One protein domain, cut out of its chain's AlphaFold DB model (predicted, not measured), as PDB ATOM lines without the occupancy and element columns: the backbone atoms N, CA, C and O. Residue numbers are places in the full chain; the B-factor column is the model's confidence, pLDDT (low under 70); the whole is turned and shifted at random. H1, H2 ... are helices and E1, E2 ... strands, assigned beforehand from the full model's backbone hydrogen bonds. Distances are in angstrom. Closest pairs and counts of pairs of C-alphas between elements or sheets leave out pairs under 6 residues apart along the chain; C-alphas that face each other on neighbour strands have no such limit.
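Overview. This is residues 3 to 106 of the 128 residues of an uncharacterized protein of Burkholderiaceae bacterium (UniProt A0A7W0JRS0). A long, strongly twisted four-stranded sheet, E2, E3, E6 and E7, makes the body of a rod; at one end three of its strands join, through sharp bends, a small three-stranded sheet, E1, E4 and E5, with helix H1 over one face. Beyond the other end of the long sheet reaches a narrow loop in the link between E2 and E3, which folds back near residues 44 to 49. The printed part has 104 residues, with one named helix and seven named strands in the order H1 E1 E2 E3 E4 E5 E6 E7; the class is mixed, helices and strands. Both sheets, E2 - E3 - E6 - E7 and E1 - E4 - E5, are antiparallel. The whole is extended, with a radius of gyration of the C-alphas of 21.2 A and spans of 70 by 24 by 23 A.

Arrangement. H1, residues 3 to 18, is on the sheet of E1, residues 24 to 28, E4, residues 66 to 71, and E5, residues 74 to 80, two layers with the helix on one face. Its height over the sheet is 8.8 A; it lies over E1 and E4 and runs along the strands, at 1 degree to E4 on the local plane. The closest C-alphas of H1 and E4 are those of Ser 16 and Arg 71, 5.3 A apart. In H1, 10 of 12 O i to N i+4 pairs are within hydrogen-bond range. N 26 of E1 and O 68 of E4 are within hydrogen-bond range at 2.8 A, and so are N 69 and O 76 of the hairpin E4 and E5, at 2.8 A. E1 runs on into E2, residues 31 to 37, at 53 degrees. E2 and E3, residues 53 to 63, form a hairpin, with N 33 and O 61 at 2.8 A. E3 runs on into E4 at 62 degrees, and E5 into E6, residues 82 to 91, at 81 degrees. N 58 and O 88 of E3 and E6 are 2.8 A apart. E6 and E7, residues 94 to 104, form a hairpin, with N 87 and O 99 at 2.8 A; E7 bends by 52 degrees at residue 97. H1 is not on this sheet.

Along the chain. H1 begins at C-alpha 3, (-32.968, 24.722, -55.549), and is 23.5 A long. E2 is 20.2 A long, E3 32.4 A, E6 29.3 A and E7 30.5 A, ending at C-alpha 104, (-30.242, 41.233, -37.215).

Size, cuts and confidence. The C-alphas farthest apart, of Gly 21 and Asp 47, are 70.6 A apart. The printed part has no cut. The link E2 to E3, 15 residues, is long; the other links are tight. The mean pLDDT of the printed part is 82.6; residues 3 to 7, 20 and 105 to 106 are under 70.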
ATOM      1  N   TRP A   3     -33.170  24.651 -54.094       43.22
ATOM      2  CA  TRP A   3     -32.968  24.722 -55.549       43.22
ATOM      3  C   TRP A   3     -33.933  25.668 -56.284       43.22
ATOM      4  O   TRP A   3     -33.561  26.238 -57.306       43.22
ATOM      5  N   GLY A   4     -35.142  25.898 -55.754       52.25
ATOM      6  CA  GLY A   4     -36.130  26.797 -56.373       52.25
ATOM      7  C   GLY A   4     -35.723  28.277 -56.346       52.25
ATOM      8  O   GLY A   4     -35.988  29.007 -57.298       52.25
ATOM      9  N   GLN A   5     -35.009  28.710 -55.303       62.16
ATOM     10  CA  GLN A   5     -34.557  30.101 -55.166       62.16
ATOM     11  C   GLN A   5     -33.336  30.413 -56.040       62.16
ATOM     12  O   GLN A   5     -33.203  31.542 -56.500       62.16
ATOM     13  N   VAL A   6     -32.488  29.426 -56.358       64.94
ATOM     14  CA  VAL A   6     -31.312  29.625 -57.234       64.94
ATOM     15  C   VAL A   6     -31.730  30.088 -58.633       64.94
ATOM     16  O   VAL A   6     -31.099  30.976 -59.206       64.94
ATOM     17  N   LEU A   7     -32.822  29.537 -59.174       67.69
ATOM     18  CA  LEU A   7     -33.363  29.955 -60.471       67.69
ATOM     19  C   LEU A   7     -33.971  31.361 -60.414       67.69
ATOM     20  O   LEU A   7     -33.724  32.160 -61.312       67.69
ATOM     21  N   ALA A   8     -34.706  31.693 -59.348       71.25
ATOM     22  CA  ALA A   8     -35.278  33.028 -59.160       71.25
ATOM     23  C   ALA A   8     -34.190  34.110 -59.028       71.25
ATOM     24  O   ALA A   8     -34.268  35.144 -59.689       71.25
ATOM     25  N   VAL A   9     -33.136  33.834 -58.250       72.25
ATOM     26  CA  VAL A   9     -31.946  34.692 -58.123       72.25
ATOM     27  C   VAL A   9     -31.270  34.875 -59.483       72.25
ATOM     28  O   VAL A   9     -31.021  36.005 -59.901       72.25
ATOM     29  N   ARG A  10     -31.002  33.779 -60.206       75.06
ATOM     30  CA  ARG A  10     -30.347  33.825 -61.521       75.06
ATOM     31  C   ARG A  10     -31.150  34.649 -62.527       75.06
ATOM     32  O   ARG A  10     -30.569  35.477 -63.225       75.06
ATOM     33  N   ASN A  11     -32.465  34.454 -62.574       78.19
ATOM     34  CA  ASN A  11     -33.347  35.186 -63.479       78.19
ATOM     35  C   ASN A  11     -33.395  36.677 -63.125       78.19
ATOM     36  O   ASN A  11     -33.311  37.509 -64.024       78.19
ATOM     37  N   ALA A  12     -33.458  37.031 -61.837       74.81
ATOM     38  CA  ALA A  12     -33.417  38.425 -61.394       74.81
ATOM     39  C   ALA A  12     -32.100  39.120 -61.788       74.81
ATOM     40  O   ALA A  12     -32.125  40.238 -62.299       74.81
ATOM     41  N   VAL A  13     -30.958  38.437 -61.637       76.62
ATOM     42  CA  VAL A  13     -29.646  38.938 -62.088       76.62
ATOM     43  C   VAL A  13     -29.628  39.158 -63.591       76.62
ATOM     44  O   VAL A  13     -29.311  40.260 -64.032       76.62
ATOM     45  N   GLN A  14     -30.010  38.146 -64.373       77.75
ATOM     46  CA  GLN A  14     -30.004  38.236 -65.834       77.75
ATOM     47  C   GLN A  14     -30.924  39.350 -66.340       77.75
ATOM     48  O   GLN A  14     -30.514  40.138 -67.185       77.75
ATOM     49  N   LEU A  15     -32.134  39.468 -65.789       76.62
ATOM     50  CA  LEU A  15     -33.080  40.515 -66.177       76.62
ATOM     51  C   LEU A  15     -32.580  41.911 -65.789       76.62
ATOM     52  O   LEU A  15     -32.624  42.814 -66.620       76.62
ATOM     53  N   SER A  16     -32.044  42.082 -64.576       74.44
ATOM     54  CA  SER A  16     -31.516  43.377 -64.115       74.44
ATOM     55  C   SER A  16     -30.278  43.850 -64.888       74.44
ATOM     56  O   SER A  16     -29.992  45.043 -64.908       74.44
ATOM     57  N   ALA A  17     -29.531  42.925 -65.495       71.00
ATOM     58  CA  ALA A  17     -28.370  43.234 -66.323       71.00
ATOM     59  C   ALA A  17     -28.757  43.608 -67.764       71.00
ATOM     60  O   ALA A  17     -28.018  44.330 -68.428       71.00
ATOM     61  N   LEU A  18     -29.896  43.107 -68.254       76.88
ATOM     62  CA  LEU A  18     -30.348  43.299 -69.635       76.88
ATOM     63  C   LEU A  18     -31.318  44.472 -69.799       76.88
ATOM     64  O   LEU A  18     -31.400  45.038 -70.887       76.88
ATOM     65  N   ILE A  19     -32.066  44.825 -68.752       73.81
ATOM     66  CA  ILE A  19     -33.121  45.838 -68.818       73.81
ATOM     67  C   ILE A  19     -32.886  46.888 -67.725       73.81
ATOM     68  O   ILE A  19     -32.983  46.557 -66.540       73.81
ATOM     69  N   PRO A  20     -32.616  48.160 -68.080       68.25
ATOM     70  CA  PRO A  20     -32.592  49.236 -67.098       68.25
ATOM     71  C   PRO A  20     -34.001  49.439 -66.529       68.25
ATOM     72  O   PRO A  20     -34.964  49.656 -67.265       68.25
ATOM     73  N   GLY A  21     -34.130  49.344 -65.207       71.44
ATOM     74  CA  GLY A  21     -35.423  49.376 -64.532       71.44
ATOM     75  C   GLY A  21     -35.311  49.434 -63.007       71.44
ATOM     76  O   GLY A  21     -34.208  49.540 -62.456       71.44
ATOM     77  N   PRO A  22     -36.453  49.407 -62.298       70.56
ATOM     78  CA  PRO A  22     -36.467  49.294 -60.843       70.56
ATOM     79  C   PRO A  22     -35.774  47.995 -60.390       70.56
ATOM     80  O   PRO A  22     -35.736  47.020 -61.145       70.56
ATOM     81  N   PRO A  23     -35.206  47.970 -59.172       74.12
ATOM     82  CA  PRO A  23     -34.435  46.831 -58.701       74.12
ATOM     83  C   PRO A  23     -35.351  45.614 -58.538       74.12
ATOM     84  O   PRO A  23     -36.460  45.723 -58.009       74.12
ATOM     85  N   ALA A  24     -34.881  44.448 -58.975       80.06
ATOM     86  CA  ALA A  24     -35.595  43.198 -58.753       80.06
ATOM     87  C   ALA A  24     -35.398  42.763 -57.297       80.06
ATOM     88  O   ALA A  24     -34.265  42.656 -56.833       80.06
ATOM     89  N   LEU A  25     -36.489  42.512 -56.576       79.06
ATOM     90  CA  LEU A  25     -36.430  42.057 -55.188       79.06
ATOM     91  C   LEU A  25     -36.443  40.532 -55.138       79.06
ATOM     92  O   LEU A  25     -37.354  39.894 -55.663       79.06
ATOM     93  N   VAL A  26     -35.448  39.951 -54.475       78.69
ATOM     94  CA  VAL A  26     -35.353  38.509 -54.256       78.69
ATOM     95  C   VAL A  26     -35.353  38.229 -52.765       78.69
ATOM     96  O   VAL A  26     -34.496  38.717 -52.031       78.69
ATOM     97  N   ARG A  27     -36.312  37.418 -52.320       76.12
ATOM     98  CA  ARG A  27     -36.375  36.934 -50.945       76.12
ATOM     99  C   ARG A  27     -35.728  35.557 -50.861       76.12
ATOM    100  O   ARG A  27     -36.110  34.633 -51.575       76.12
ATOM    101  N   LEU A  28     -34.744  35.447 -49.986       75.62
ATOM    102  CA  LEU A  28     -34.169  34.195 -49.536       75.62
ATOM    103  C   LEU A  28     -34.911  33.789 -48.266       75.62
ATOM    104  O   LEU A  28     -34.973  34.568 -47.312       75.62
ATOM    105  N   ASP A  29     -35.502  32.599 -48.282       75.69
ATOM    106  CA  ASP A  29     -36.173  32.030 -47.106       75.69
ATOM    107  C   ASP A  29     -35.152  31.409 -46.142       75.69
ATOM    108  O   ASP A  29     -33.949  31.651 -46.245       75.69
ATOM    109  N   GLN A  30     -35.628  30.616 -45.184       79.06
ATOM    110  CA  GLN A  30     -34.774  30.032 -44.165       79.06
ATOM    111  C   GLN A  30     -33.744  29.070 -44.768       79.06
ATOM    112  O   GLN A  30     -34.096  28.068 -45.397       79.06
ATOM    113  N   HIS A  31     -32.470  29.335 -44.489       75.25
ATOM    114  CA  HIS A  31     -31.352  28.472 -44.852       75.25
ATOM    115  C   HIS A  31     -30.536  28.129 -43.617       75.25
ATOM    116  O   HIS A  31     -30.217  28.999 -42.809       75.25
ATOM    117  N   THR A  32     -30.166  26.858 -43.506       79.44
ATOM    118  CA  THR A  32     -29.242  26.370 -42.483       79.44
ATOM    119  C   THR A  32     -28.095  25.658 -43.177       79.44
ATOM    120  O   THR A  32     -28.324  24.808 -44.040       79.44
ATOM    121  N   MET A  33     -26.871  25.989 -42.792       81.44
ATOM    122  CA  MET A  33     -25.661  25.312 -43.229       81.44
ATOM    123  C   MET A  33     -24.904  24.825 -41.997       81.44
ATOM    124  O   MET A  33     -24.730  25.560 -41.031       81.44
ATOM    125  N   THR A  34     -24.437  23.584 -42.043       87.12
ATOM    126  CA  THR A  34     -23.609  23.005 -40.984       87.12
ATOM    127  C   THR A  34     -22.272  22.596 -41.574       87.12
ATOM    128  O   THR A  34     -22.225  21.928 -42.607       87.12
ATOM    129  N   SER A  35     -21.188  22.989 -40.914       88.00
ATOM    130  CA  SER A  35     -19.826  22.556 -41.214       88.00
ATOM    131  C   SER A  35     -19.233  21.873 -39.989       88.00
ATOM    132  O   SER A  35     -19.309  22.404 -38.881       88.00
ATOM    133  N   THR A  36     -18.629  20.704 -40.188       92.62
ATOM    134  CA  THR A  36     -18.048  19.908 -39.104       92.62
ATOM    135  C   THR A  36     -16.563  19.692 -39.355       92.62
ATOM    136  O   THR A  36     -16.169  19.206 -40.414       92.62
ATOM    137  N   ALA A  37     -15.740  20.015 -38.362       91.38
ATOM    138  CA  ALA A  37     -14.298  19.805 -38.348       91.38
ATOM    139  C   ALA A  37     -13.881  18.946 -37.144       91.38
ATOM    140  O   ALA A  37     -14.563  18.903 -36.119       91.38
ATOM    141  N   TYR A  38     -12.730  18.279 -37.249       95.38
ATOM    142  CA  TYR A  38     -12.237  17.348 -36.227       95.38
ATOM    143  C   TYR A  38     -10.831  17.729 -35.740       95.38
ATOM    144  O   TYR A  38      -9.854  17.086 -36.132       95.38
ATOM    145  N   PRO A  39     -10.685  18.795 -34.927       92.31
ATOM    146  CA  PRO A  39      -9.379  19.181 -34.413       92.31
ATOM    147  C   PRO A  39      -8.816  18.110 -33.470       92.31
ATOM    148  O   PRO A  39      -9.542  17.495 -32.688       92.31
ATOM    149  N   VAL A  40      -7.502  17.897 -33.530       94.19
ATOM    150  CA  VAL A  40      -6.790  16.940 -32.674       94.19
ATOM    151  C   VAL A  40      -5.853  17.702 -31.750       94.19
ATOM    152  O   VAL A  40      -4.901  18.331 -32.208       94.19
ATOM    153  N   LEU A  41      -6.105  17.629 -30.447       91.69
ATOM    154  CA  LEU A  41      -5.239  18.208 -29.431       91.69
ATOM    155  C   LEU A  41      -4.208  17.167 -28.989       91.69
ATOM    156  O   LEU A  41      -4.546  16.121 -28.430       91.69
ATOM    157  N   LYS A  42      -2.935  17.473 -29.239       91.44
ATOM    158  CA  LYS A  42      -1.797  16.678 -28.775       91.44
ATOM    159  C   LYS A  42      -1.239  17.328 -27.520       91.44
ATOM    160  O   LYS A  42      -0.827  18.483 -27.564       91.44
ATOM    161  N   VAL A  43      -1.217  16.591 -26.414       90.38
ATOM    162  CA  VAL A  43      -0.697  17.083 -25.134       90.38
ATOM    163  C   VAL A  43       0.558  16.299 -24.773       90.38
ATOM    164  O   VAL A  43       0.616  15.081 -24.948       90.38
ATOM    165  N   ARG A  44       1.577  16.996 -24.272       90.25
ATOM    166  CA  ARG A  44       2.794  16.398 -23.718       90.25
ATOM    167  C   ARG A  44       3.002  16.927 -22.308       90.25
ATOM    168  O   ARG A  44       2.744  18.100 -22.053       90.25
ATOM    169  N   VAL A  45       3.457  16.061 -21.412       90.19
ATOM    170  CA  VAL A  45       3.868  16.432 -20.055       90.19
ATOM    171  C   VAL A  45       5.287  15.915 -19.868       90.19
ATOM    172  O   VAL A  45       5.514  14.705 -19.925       90.19
ATOM    173  N   ALA A  46       6.240  16.837 -19.701       90.31
ATOM    174  CA  ALA A  46       7.665  16.564 -19.906       90.31
ATOM    175  C   ALA A  46       7.886  15.854 -21.263       90.31
ATOM    176  O   ALA A  46       7.291  16.252 -22.267       90.31
ATOM    177  N   ASP A  47       8.661  14.769 -21.289       88.00
ATOM    178  CA  ASP A  47       8.932  13.986 -22.503       88.00
ATOM    179  C   ASP A  47       7.901  12.879 -22.777       88.00
ATOM    180  O   ASP A  47       8.072  12.068 -23.690       88.00
ATOM    181  N   ARG A  48       6.804  12.817 -22.010       88.44
ATOM    182  CA  ARG A  48       5.740  11.830 -22.230       88.44
ATOM    183  C   ARG A  48       4.585  12.443 -23.011       88.44
ATOM    184  O   ARG A  48       3.957  13.410 -22.581       88.44
ATOM    185  N   ALA A  49       4.274  11.840 -24.155       88.94
ATOM    186  CA  ALA A  49       3.058  12.146 -24.894       88.94
ATOM    187  C   ALA A  49       1.840  11.547 -24.181       88.94
ATOM    188  O   ALA A  49       1.834  10.366 -23.829       88.94
ATOM    189  N   LEU A  50       0.812  12.367 -23.980       90.12
ATOM    190  CA  LEU A  50      -0.502  11.902 -23.558       90.12
ATOM    191  C   LEU A  50      -1.312  11.446 -24.784       90.12
ATOM    192  O   LEU A  50      -1.004  11.852 -25.910       90.12
ATOM    193  N   PRO A  51      -2.359  10.623 -24.588       90.50
ATOM    194  CA  PRO A  51      -3.266  10.251 -25.665       90.50
ATOM    195  C   PRO A  51      -3.847  11.477 -26.377       90.50
ATOM    196  O   PRO A  51      -4.247  12.449 -25.737       90.50
ATOM    197  N   GLU A  52      -3.916  11.416 -27.707       91.12
ATOM    198  CA  GLU A  52      -4.492  12.492 -28.510       91.12
ATOM    199  C   GLU A  52      -5.984  12.671 -28.195       91.12
ATOM    200  O   GLU A  52      -6.764  11.711 -28.168       91.12
ATOM    201  N   LEU A  53      -6.400  13.920 -28.009       91.31
ATOM    202  CA  LEU A  53      -7.798  14.272 -27.805       91.31
ATOM    203  C   LEU A  53      -8.398  14.705 -29.141       91.31
ATOM    204  O   LEU A  53      -8.113  15.786 -29.651       91.31
ATOM    205  N   ARG A  54      -9.236  13.843 -29.719       94.38
ATOM    206  CA  ARG A  54      -9.996  14.143 -30.938       94.38
ATOM    207  C   ARG A  54     -11.274  14.879 -30.570       94.38
ATOM    208  O   ARG A  54     -12.145  14.318 -29.906       94.38
ATOM    209  N   LEU A  55     -11.357  16.129 -30.984       95.50
ATOM    210  CA  LEU A  55     -12.487  17.006 -30.739       95.50
ATOM    211  C   LEU A  55     -13.390  17.041 -31.975       95.50
ATOM    212  O   LEU A  55     -12.965  16.719 -33.085       95.50
ATOM    213  N   THR A  56     -14.632  17.462 -31.783       96.94
ATOM    214  CA  THR A  56     -15.575  17.751 -32.863       96.94
ATOM    215  C   THR A  56     -15.979  19.208 -32.751       96.94
ATOM    216  O   THR A  56     -16.548  19.610 -31.738       96.94
ATOM    217  N   LEU A  57     -15.664  19.995 -33.773       94.81
ATOM    218  CA  LEU A  57     -16.119  21.368 -33.919       94.81
ATOM    219  C   LEU A  57     -17.246  21.388 -34.949       94.81
ATOM    220  O   LEU A  57     -17.028  21.054 -36.108       94.81
ATOM    221  N   GLU A  58     -18.434  21.785 -34.528       95.06
ATOM    222  CA  GLU A  58     -19.593  21.973 -35.389       95.06
ATOM    223  C   GLU A  58     -19.898  23.470 -35.473       95.06
ATOM    224  O   GLU A  58     -20.069  24.132 -34.450       95.06
ATOM    225  N   ILE A  59     -19.940  24.010 -36.685       90.69
ATOM    226  CA  ILE A  59     -20.329  25.389 -36.967       90.69
ATOM    227  C   ILE A  59     -21.649  25.329 -37.723       90.69
ATOM    228  O   ILE A  59     -21.704  24.852 -38.856       90.69
ATOM    229  N   ILE A  60     -22.707  25.808 -37.087       89.00
ATOM    230  CA  ILE A  60     -24.058  25.867 -37.632       89.00
ATOM    231  C   ILE A  60     -24.353  27.328 -37.925       89.00
ATOM    232  O   ILE A  60     -24.384  28.155 -37.013       89.00
ATOM    233  N   THR A  61     -24.580  27.654 -39.187       82.69
ATOM    234  CA  THR A  61     -25.059  28.967 -39.597       82.69
ATOM    235  C   THR A  61     -26.512  28.855 -40.029       82.69
ATOM    236  O   THR A  61     -26.918  27.902 -40.692       82.69
ATOM    237  N   GLY A  62     -27.319  29.814 -39.602       81.75
ATOM    238  CA  GLY A  62     -28.727  29.910 -39.949       81.75
ATOM    239  C   GLY A  62     -29.041  31.327 -40.383       81.75
ATOM    240  O   GLY A  62     -28.592  32.272 -39.743       81.75
ATOM    241  N   ALA A  63     -29.808  31.480 -41.451       79.25
ATOM    242  CA  ALA A  63     -30.412  32.744 -41.843       79.25
ATOM    243  C   ALA A  63     -31.911  32.504 -42.003       79.25
ATOM    244  O   ALA A  63     -32.307  31.635 -42.774       79.25
ATOM    245  N   GLN A  64     -32.746  33.224 -41.255       77.88
ATOM    246  CA  GLN A  64     -34.201  33.052 -41.307       77.88
ATOM    247  C   GLN A  64     -34.806  33.653 -42.574       77.88
ATOM    248  O   GLN A  64     -35.688  33.055 -43.183       77.88
ATOM    249  N   SER A  65     -34.350  34.845 -42.957       75.75
ATOM    250  CA  SER A  65     -34.679  35.433 -44.250       75.75
ATOM    251  C   SER A  65     -33.689  36.527 -44.626       75.75
ATOM    252  O   SER A  65     -33.128  37.190 -43.753       75.75
ATOM    253  N   ALA A  66     -33.492  36.734 -45.921       76.44
ATOM    254  CA  ALA A  66     -32.793  37.901 -46.443       76.44
ATOM    255  C   ALA A  66     -33.532  38.425 -47.674       76.44
ATOM    256  O   ALA A  66     -34.003  37.647 -48.498       76.44
ATOM    257  N   THR A  67     -33.643  39.740 -47.807       79.50
ATOM    258  CA  THR A  67     -34.166  40.391 -49.008       79.50
ATOM    259  C   THR A  67     -33.018  41.089 -49.711       79.50
ATOM    260  O   THR A  67     -32.349  41.940 -49.123       79.50
ATOM    261  N   LEU A  68     -32.796  40.718 -50.967       81.56
ATOM    262  CA  LEU A  68     -31.782  41.290 -51.838       81.56
ATOM    263  C   LEU A  68     -32.463  42.140 -52.912       81.56
ATOM    264  O   LEU A  68     -33.421  41.687 -53.538       81.56
ATOM    265  N   ALA A  69     -31.957  43.343 -53.153       82.06
ATOM    266  CA  ALA A  69     -32.166  44.043 -54.412       82.06
ATOM    267  C   ALA A  69     -31.140  43.542 -55.423       82.06
ATOM    268  O   ALA A  69     -29.969  43.345 -55.092       82.06
ATOM    269  N   VAL A  70     -31.572  43.385 -56.668       79.38
ATOM    270  CA  VAL A  70     -30.680  43.160 -57.798       79.38
ATOM    271  C   VAL A  70     -30.829  44.306 -58.786       79.38
ATOM    272  O   VAL A  70     -31.929  44.569 -59.284       79.38
ATOM    273  N   ARG A  71     -29.724  44.996 -59.058       77.25
ATOM    274  CA  ARG A  71     -29.653  46.125 -59.990       77.25
ATOM    275  C   ARG A  71     -28.376  46.000 -60.803       77.25
ATOM    276  O   ARG A  71     -27.316  45.782 -60.228       77.25
ATOM    277  N   GLU A  72     -28.480  46.122 -62.126       75.00
ATOM    278  CA  GLU A  72     -27.321  46.043 -63.031       75.00
ATOM    279  C   GLU A  72     -26.488  44.759 -62.820       75.00
ATOM    280  O   GLU A  72     -25.259  44.761 -62.886       75.00
ATOM    281  N   GLY A  73     -27.154  43.645 -62.493       72.00
ATOM    282  CA  GLY A  73     -26.506  42.365 -62.200       72.00
ATOM    283  C   GLY A  73     -25.762  42.291 -60.860       72.00
ATOM    284  O   GLY A  73     -25.114  41.280 -60.587       72.00
ATOM    285  N   ARG A  74     -25.847  43.321 -60.013       74.69
ATOM    286  CA  ARG A  74     -25.238  43.365 -58.676       74.69
ATOM    287  C   ARG A  74     -26.279  43.154 -57.588       74.69
ATOM    288  O   ARG A  74     -27.426  43.562 -57.740       74.69
ATOM    289  N   PHE A  75     -25.850  42.547 -56.486       76.88
ATOM    290  CA  PHE A  75     -26.675  42.338 -55.302       76.88
ATOM    291  C   PHE A  75     -26.464  43.444 -54.276       76.88
ATOM    292  O   PHE A  75     -25.329  43.803 -53.966       76.88
ATOM    293  N   GLU A  76     -27.562  43.898 -53.689       80.94
ATOM    294  CA  GLU A  76     -27.584  44.775 -52.529       80.94
ATOM    295  C   GLU A  76     -28.465  44.146 -51.445       80.94
ATOM    296  O   GLU A  76     -29.595  43.731 -51.709       80.94
ATOM    297  N   LEU A  77     -27.954  44.040 -50.219       76.56
ATOM    298  CA  LEU A  77     -28.725  43.524 -49.090       76.56
ATOM    299  C   LEU A  77     -29.648  44.621 -48.553       76.56
ATOM    300  O   LEU A  77     -29.176  45.624 -48.022       76.56
ATOM    301  N   LEU A  78     -30.958  44.405 -48.660       78.19
ATOM    302  CA  LEU A  78     -31.968  45.366 -48.213       78.19
ATOM    303  C   LEU A  78     -32.466  45.069 -46.813       78.19
ATOM    304  O   LEU A  78     -32.642  45.969 -46.007       78.19
ATOM    305  N   ALA A  79     -32.719  43.803 -46.517       77.44
ATOM    306  CA  ALA A  79     -33.156  43.394 -45.199       77.44
ATOM    307  C   ALA A  79     -32.508  42.063 -44.875       77.44
ATOM    308  O   ALA A  79     -32.540  41.135 -45.684       77.44
ATOM    309  N   LEU A  80     -31.945  41.967 -43.682       77.81
ATOM    310  CA  LEU A  80     -31.539  40.703 -43.107       77.81
ATOM    311  C   LEU A  80     -32.478  40.467 -41.938       77.81
ATOM    312  O   LEU A  80     -32.525  41.279 -41.021       77.81
ATOM    313  N   GLY A  81     -33.230  39.372 -41.980       77.69
ATOM    314  CA  GLY A  81     -33.875  38.873 -40.774       77.69
ATOM    315  C   GLY A  81     -32.813  38.393 -39.782       77.69
ATOM    316  O   GLY A  81     -31.699  38.907 -39.720       77.69
ATOM    317  N   ASN A  82     -33.115  37.338 -39.042       81.81
ATOM    318  CA  ASN A  82     -32.151  36.853 -38.064       81.81
ATOM    319  C   ASN A  82     -31.135  35.951 -38.755       81.81
ATOM    320  O   ASN A  82     -31.499  34.920 -39.332       81.81
ATOM    321  N   ALA A  83     -29.865  36.335 -38.683       83.75
ATOM    322  CA  ALA A  83     -28.743  35.470 -38.993       83.75
ATOM    323  C   ALA A  83     -28.066  35.053 -37.688       83.75
ATOM    324  O   ALA A  83     -27.821  35.874 -36.810       83.75
ATOM    325  N   SER A  84     -27.749  33.775 -37.551       86.38
ATOM    326  CA  SER A  84     -27.099  33.231 -36.365       86.38
ATOM    327  C   SER A  84     -25.962  32.309 -36.756       86.38
ATOM    328  O   SER A  84     -26.096  31.512 -37.685       86.38
ATOM    329  N   VAL A  85     -24.883  32.368 -35.992       87.75
ATOM    330  CA  VAL A  85     -23.781  31.416 -36.036       87.75
ATOM    331  C   VAL A  85     -23.678  30.775 -34.662       87.75
ATOM    332  O   VAL A  85     -23.530  31.459 -33.653       87.75
ATOM    333  N   THR A  86     -23.766  29.453 -34.627       93.19
ATOM    334  CA  THR A  86     -23.549  28.635 -33.436       93.19
ATOM    335  C   THR A  86     -22.318  27.774 -33.663       93.19
ATOM    336  O   THR A  86     -22.295  26.957 -34.579       93.19
ATOM    337  N   ALA A  87     -21.294  27.940 -32.832       93.94
ATOM    338  CA  ALA A  87     -20.108  27.098 -32.819       93.94
ATOM    339  C   ALA A  87     -20.131  26.199 -31.577       93.94
ATOM    340  O   ALA A  87     -20.193  26.688 -30.449       93.94
ATOM    341  N   ARG A  88     -20.061  24.883 -31.775       97.19
ATOM    342  CA  ARG A  88     -20.070  23.865 -30.719       97.19
ATOM    343  C   ARG A  88     -18.796  23.053 -30.773       97.19
ATOM    344  O   ARG A  88     -18.515  22.400 -31.772       97.19
ATOM    345  N   LEU A  89     -18.054  23.041 -29.675       96.25
ATOM    346  CA  LEU A  89     -16.896  22.180 -29.487       96.25
ATOM    347  C   LEU A  89     -17.264  21.032 -28.551       96.25
ATOM    348  O   LEU A  89     -17.716  21.252 -27.426       96.25
ATOM    349  N   ARG A  90     -17.038  19.800 -28.996       96.06
ATOM    350  CA  ARG A  90     -17.342  18.577 -28.250       96.06
ATOM    351  C   ARG A  90     -16.116  17.684 -28.133       96.06
ATOM    352  O   ARG A  90     -15.253  17.673 -29.008       96.06
ATOM    353  N   TYR A  91     -16.084  16.888 -27.074       94.50
ATOM    354  CA  TYR A  91     -15.217  15.722 -26.959       94.50
ATOM    355  C   TYR A  91     -16.095  14.502 -26.713       94.50
ATOM    356  O   TYR A  91     -16.773  14.409 -25.688       94.50
ATOM    357  N   LYS A  92     -16.108  13.568 -27.670       91.50
ATOM    358  CA  LYS A  92     -17.089  12.472 -27.699       91.50
ATOM    359  C   LYS A  92     -18.513  13.053 -27.600       91.50
ATOM    360  O   LYS A  92     -18.877  13.929 -28.378       91.50
ATOM    361  N   SER A  93     -19.316  12.603 -26.639       92.25
ATOM    362  CA  SER A  93     -20.670  13.109 -26.401       92.25
ATOM    363  C   SER A  93     -20.716  14.408 -25.586       92.25
ATOM    364  O   SER A  93     -21.755  15.073 -25.587       92.25
ATOM    365  N   VAL A  94     -19.619  14.800 -24.933       95.25
ATOM    366  CA  VAL A  94     -19.576  15.925 -23.989       95.25
ATOM    367  C   VAL A  94     -19.423  17.247 -24.738       95.25
ATOM    368  O   VAL A  94     -18.498  17.406 -25.535       95.25
ATOM    369  N   LEU A  95     -20.318  18.202 -24.476       95.44
ATOM    370  CA  LEU A  95     -20.171  19.586 -24.927       95.44
ATOM    371  C   LEU A  95     -19.106  20.273 -24.066       95.44
ATOM    372  O   LEU A  95     -19.280  20.404 -22.859       95.44
ATOM    373  N   LEU A  96     -18.006  20.686 -24.688       95.31
ATOM    374  CA  LEU A  96     -16.935  21.417 -24.013       95.31
ATOM    375  C   LEU A  96     -17.214  22.916 -24.002       95.31
ATOM    376  O   LEU A  96     -16.985  23.583 -22.997       95.31
ATOM    377  N   LYS A  97     -17.676  23.450 -25.138       95.44
ATOM    378  CA  LYS A  97     -17.997  24.868 -25.279       95.44
ATOM    379  C   LYS A  97     -19.019  25.087 -26.381       95.44
ATOM    380  O   LYS A  97     -18.964  24.435 -27.421       95.44
ATOM    381  N   GLU A  98     -19.904  26.043 -26.158       95.75
ATOM    382  CA  GLU A  98     -20.791  26.592 -27.172       95.75
ATOM    383  C   GLU A  98     -20.595  28.106 -27.221       95.75
ATOM    384  O   GLU A  98     -20.386  28.754 -26.193       95.75
ATOM    385  N   HIS A  99     -20.617  28.659 -28.425       93.81
ATOM    386  CA  HIS A  99     -20.653  30.091 -28.652       93.81
ATOM    387  C   HIS A  99     -21.724  30.395 -29.689       93.81
ATOM    388  O   HIS A  99     -21.776  29.748 -30.736       93.81
ATOM    389  N   VAL A 100     -22.571  31.370 -29.383       93.00
ATOM    390  CA  VAL A 100     -23.664  31.795 -30.248       93.00
ATOM    391  C   VAL A 100     -23.537  33.290 -30.466       93.00
ATOM    392  O   VAL A 100     -23.472  34.051 -29.501       93.00
ATOM    393  N   THR A 101     -23.555  33.685 -31.730       89.56
ATOM    394  CA  THR A 101     -23.636  35.084 -32.142       89.56
ATOM    395  C   THR A 101     -24.767  35.216 -33.138       89.56
ATOM    396  O   THR A 101     -24.892  34.402 -34.054       89.56
ATOM    397  N   ALA A 102     -25.594  36.237 -32.960       86.06
ATOM    398  CA  ALA A 102     -26.660  36.570 -33.884       86.06
ATOM    399  C   ALA A 102     -26.501  38.010 -34.364       86.06
ATOM    400  O   ALA A 102     -26.011  38.871 -33.633       86.06
ATOM    401  N   VAL A 103     -26.905  38.244 -35.604       80.81
ATOM    402  CA  VAL A 103     -26.974  39.559 -36.225       80.81
ATOM    403  C   VAL A 103     -28.355  39.692 -36.843       80.81
ATOM    404  O   VAL A 103     -28.828  38.793 -37.539       80.81
ATOM    405  N   GLU A 104     -28.986  40.830 -36.594       77.44
ATOM    406  CA  GLU A 104     -30.242  41.233 -37.215       77.44
ATOM    407  C   GLU A 104     -29.999  42.555 -37.946       77.44
ATOM    408  O   GLU A 104     -29.237  43.403 -37.470       77.44
ATOM    409  N   GLY A 105     -30.593  42.725 -39.128       68.94
ATOM    410  CA  GLY A 105     -30.433  43.931 -39.937       68.94
ATOM    411  C   GLY A 105     -31.748  44.685 -40.080       68.94
ATOM    412  O   GLY A 105     -32.752  44.118 -40.503       68.94
ATOM    413  N   ALA A 106     -31.747  45.985 -39.790       67.69
ATOM    414  CA  ALA A 106     -32.914  46.817 -40.066       67.69
ATOM    415  C   ALA A 106     -33.201  46.865 -41.586       67.69
ATOM    416  O   ALA A 106     -32.252  46.950 -42.374       67.69
TER     417      ALA A 106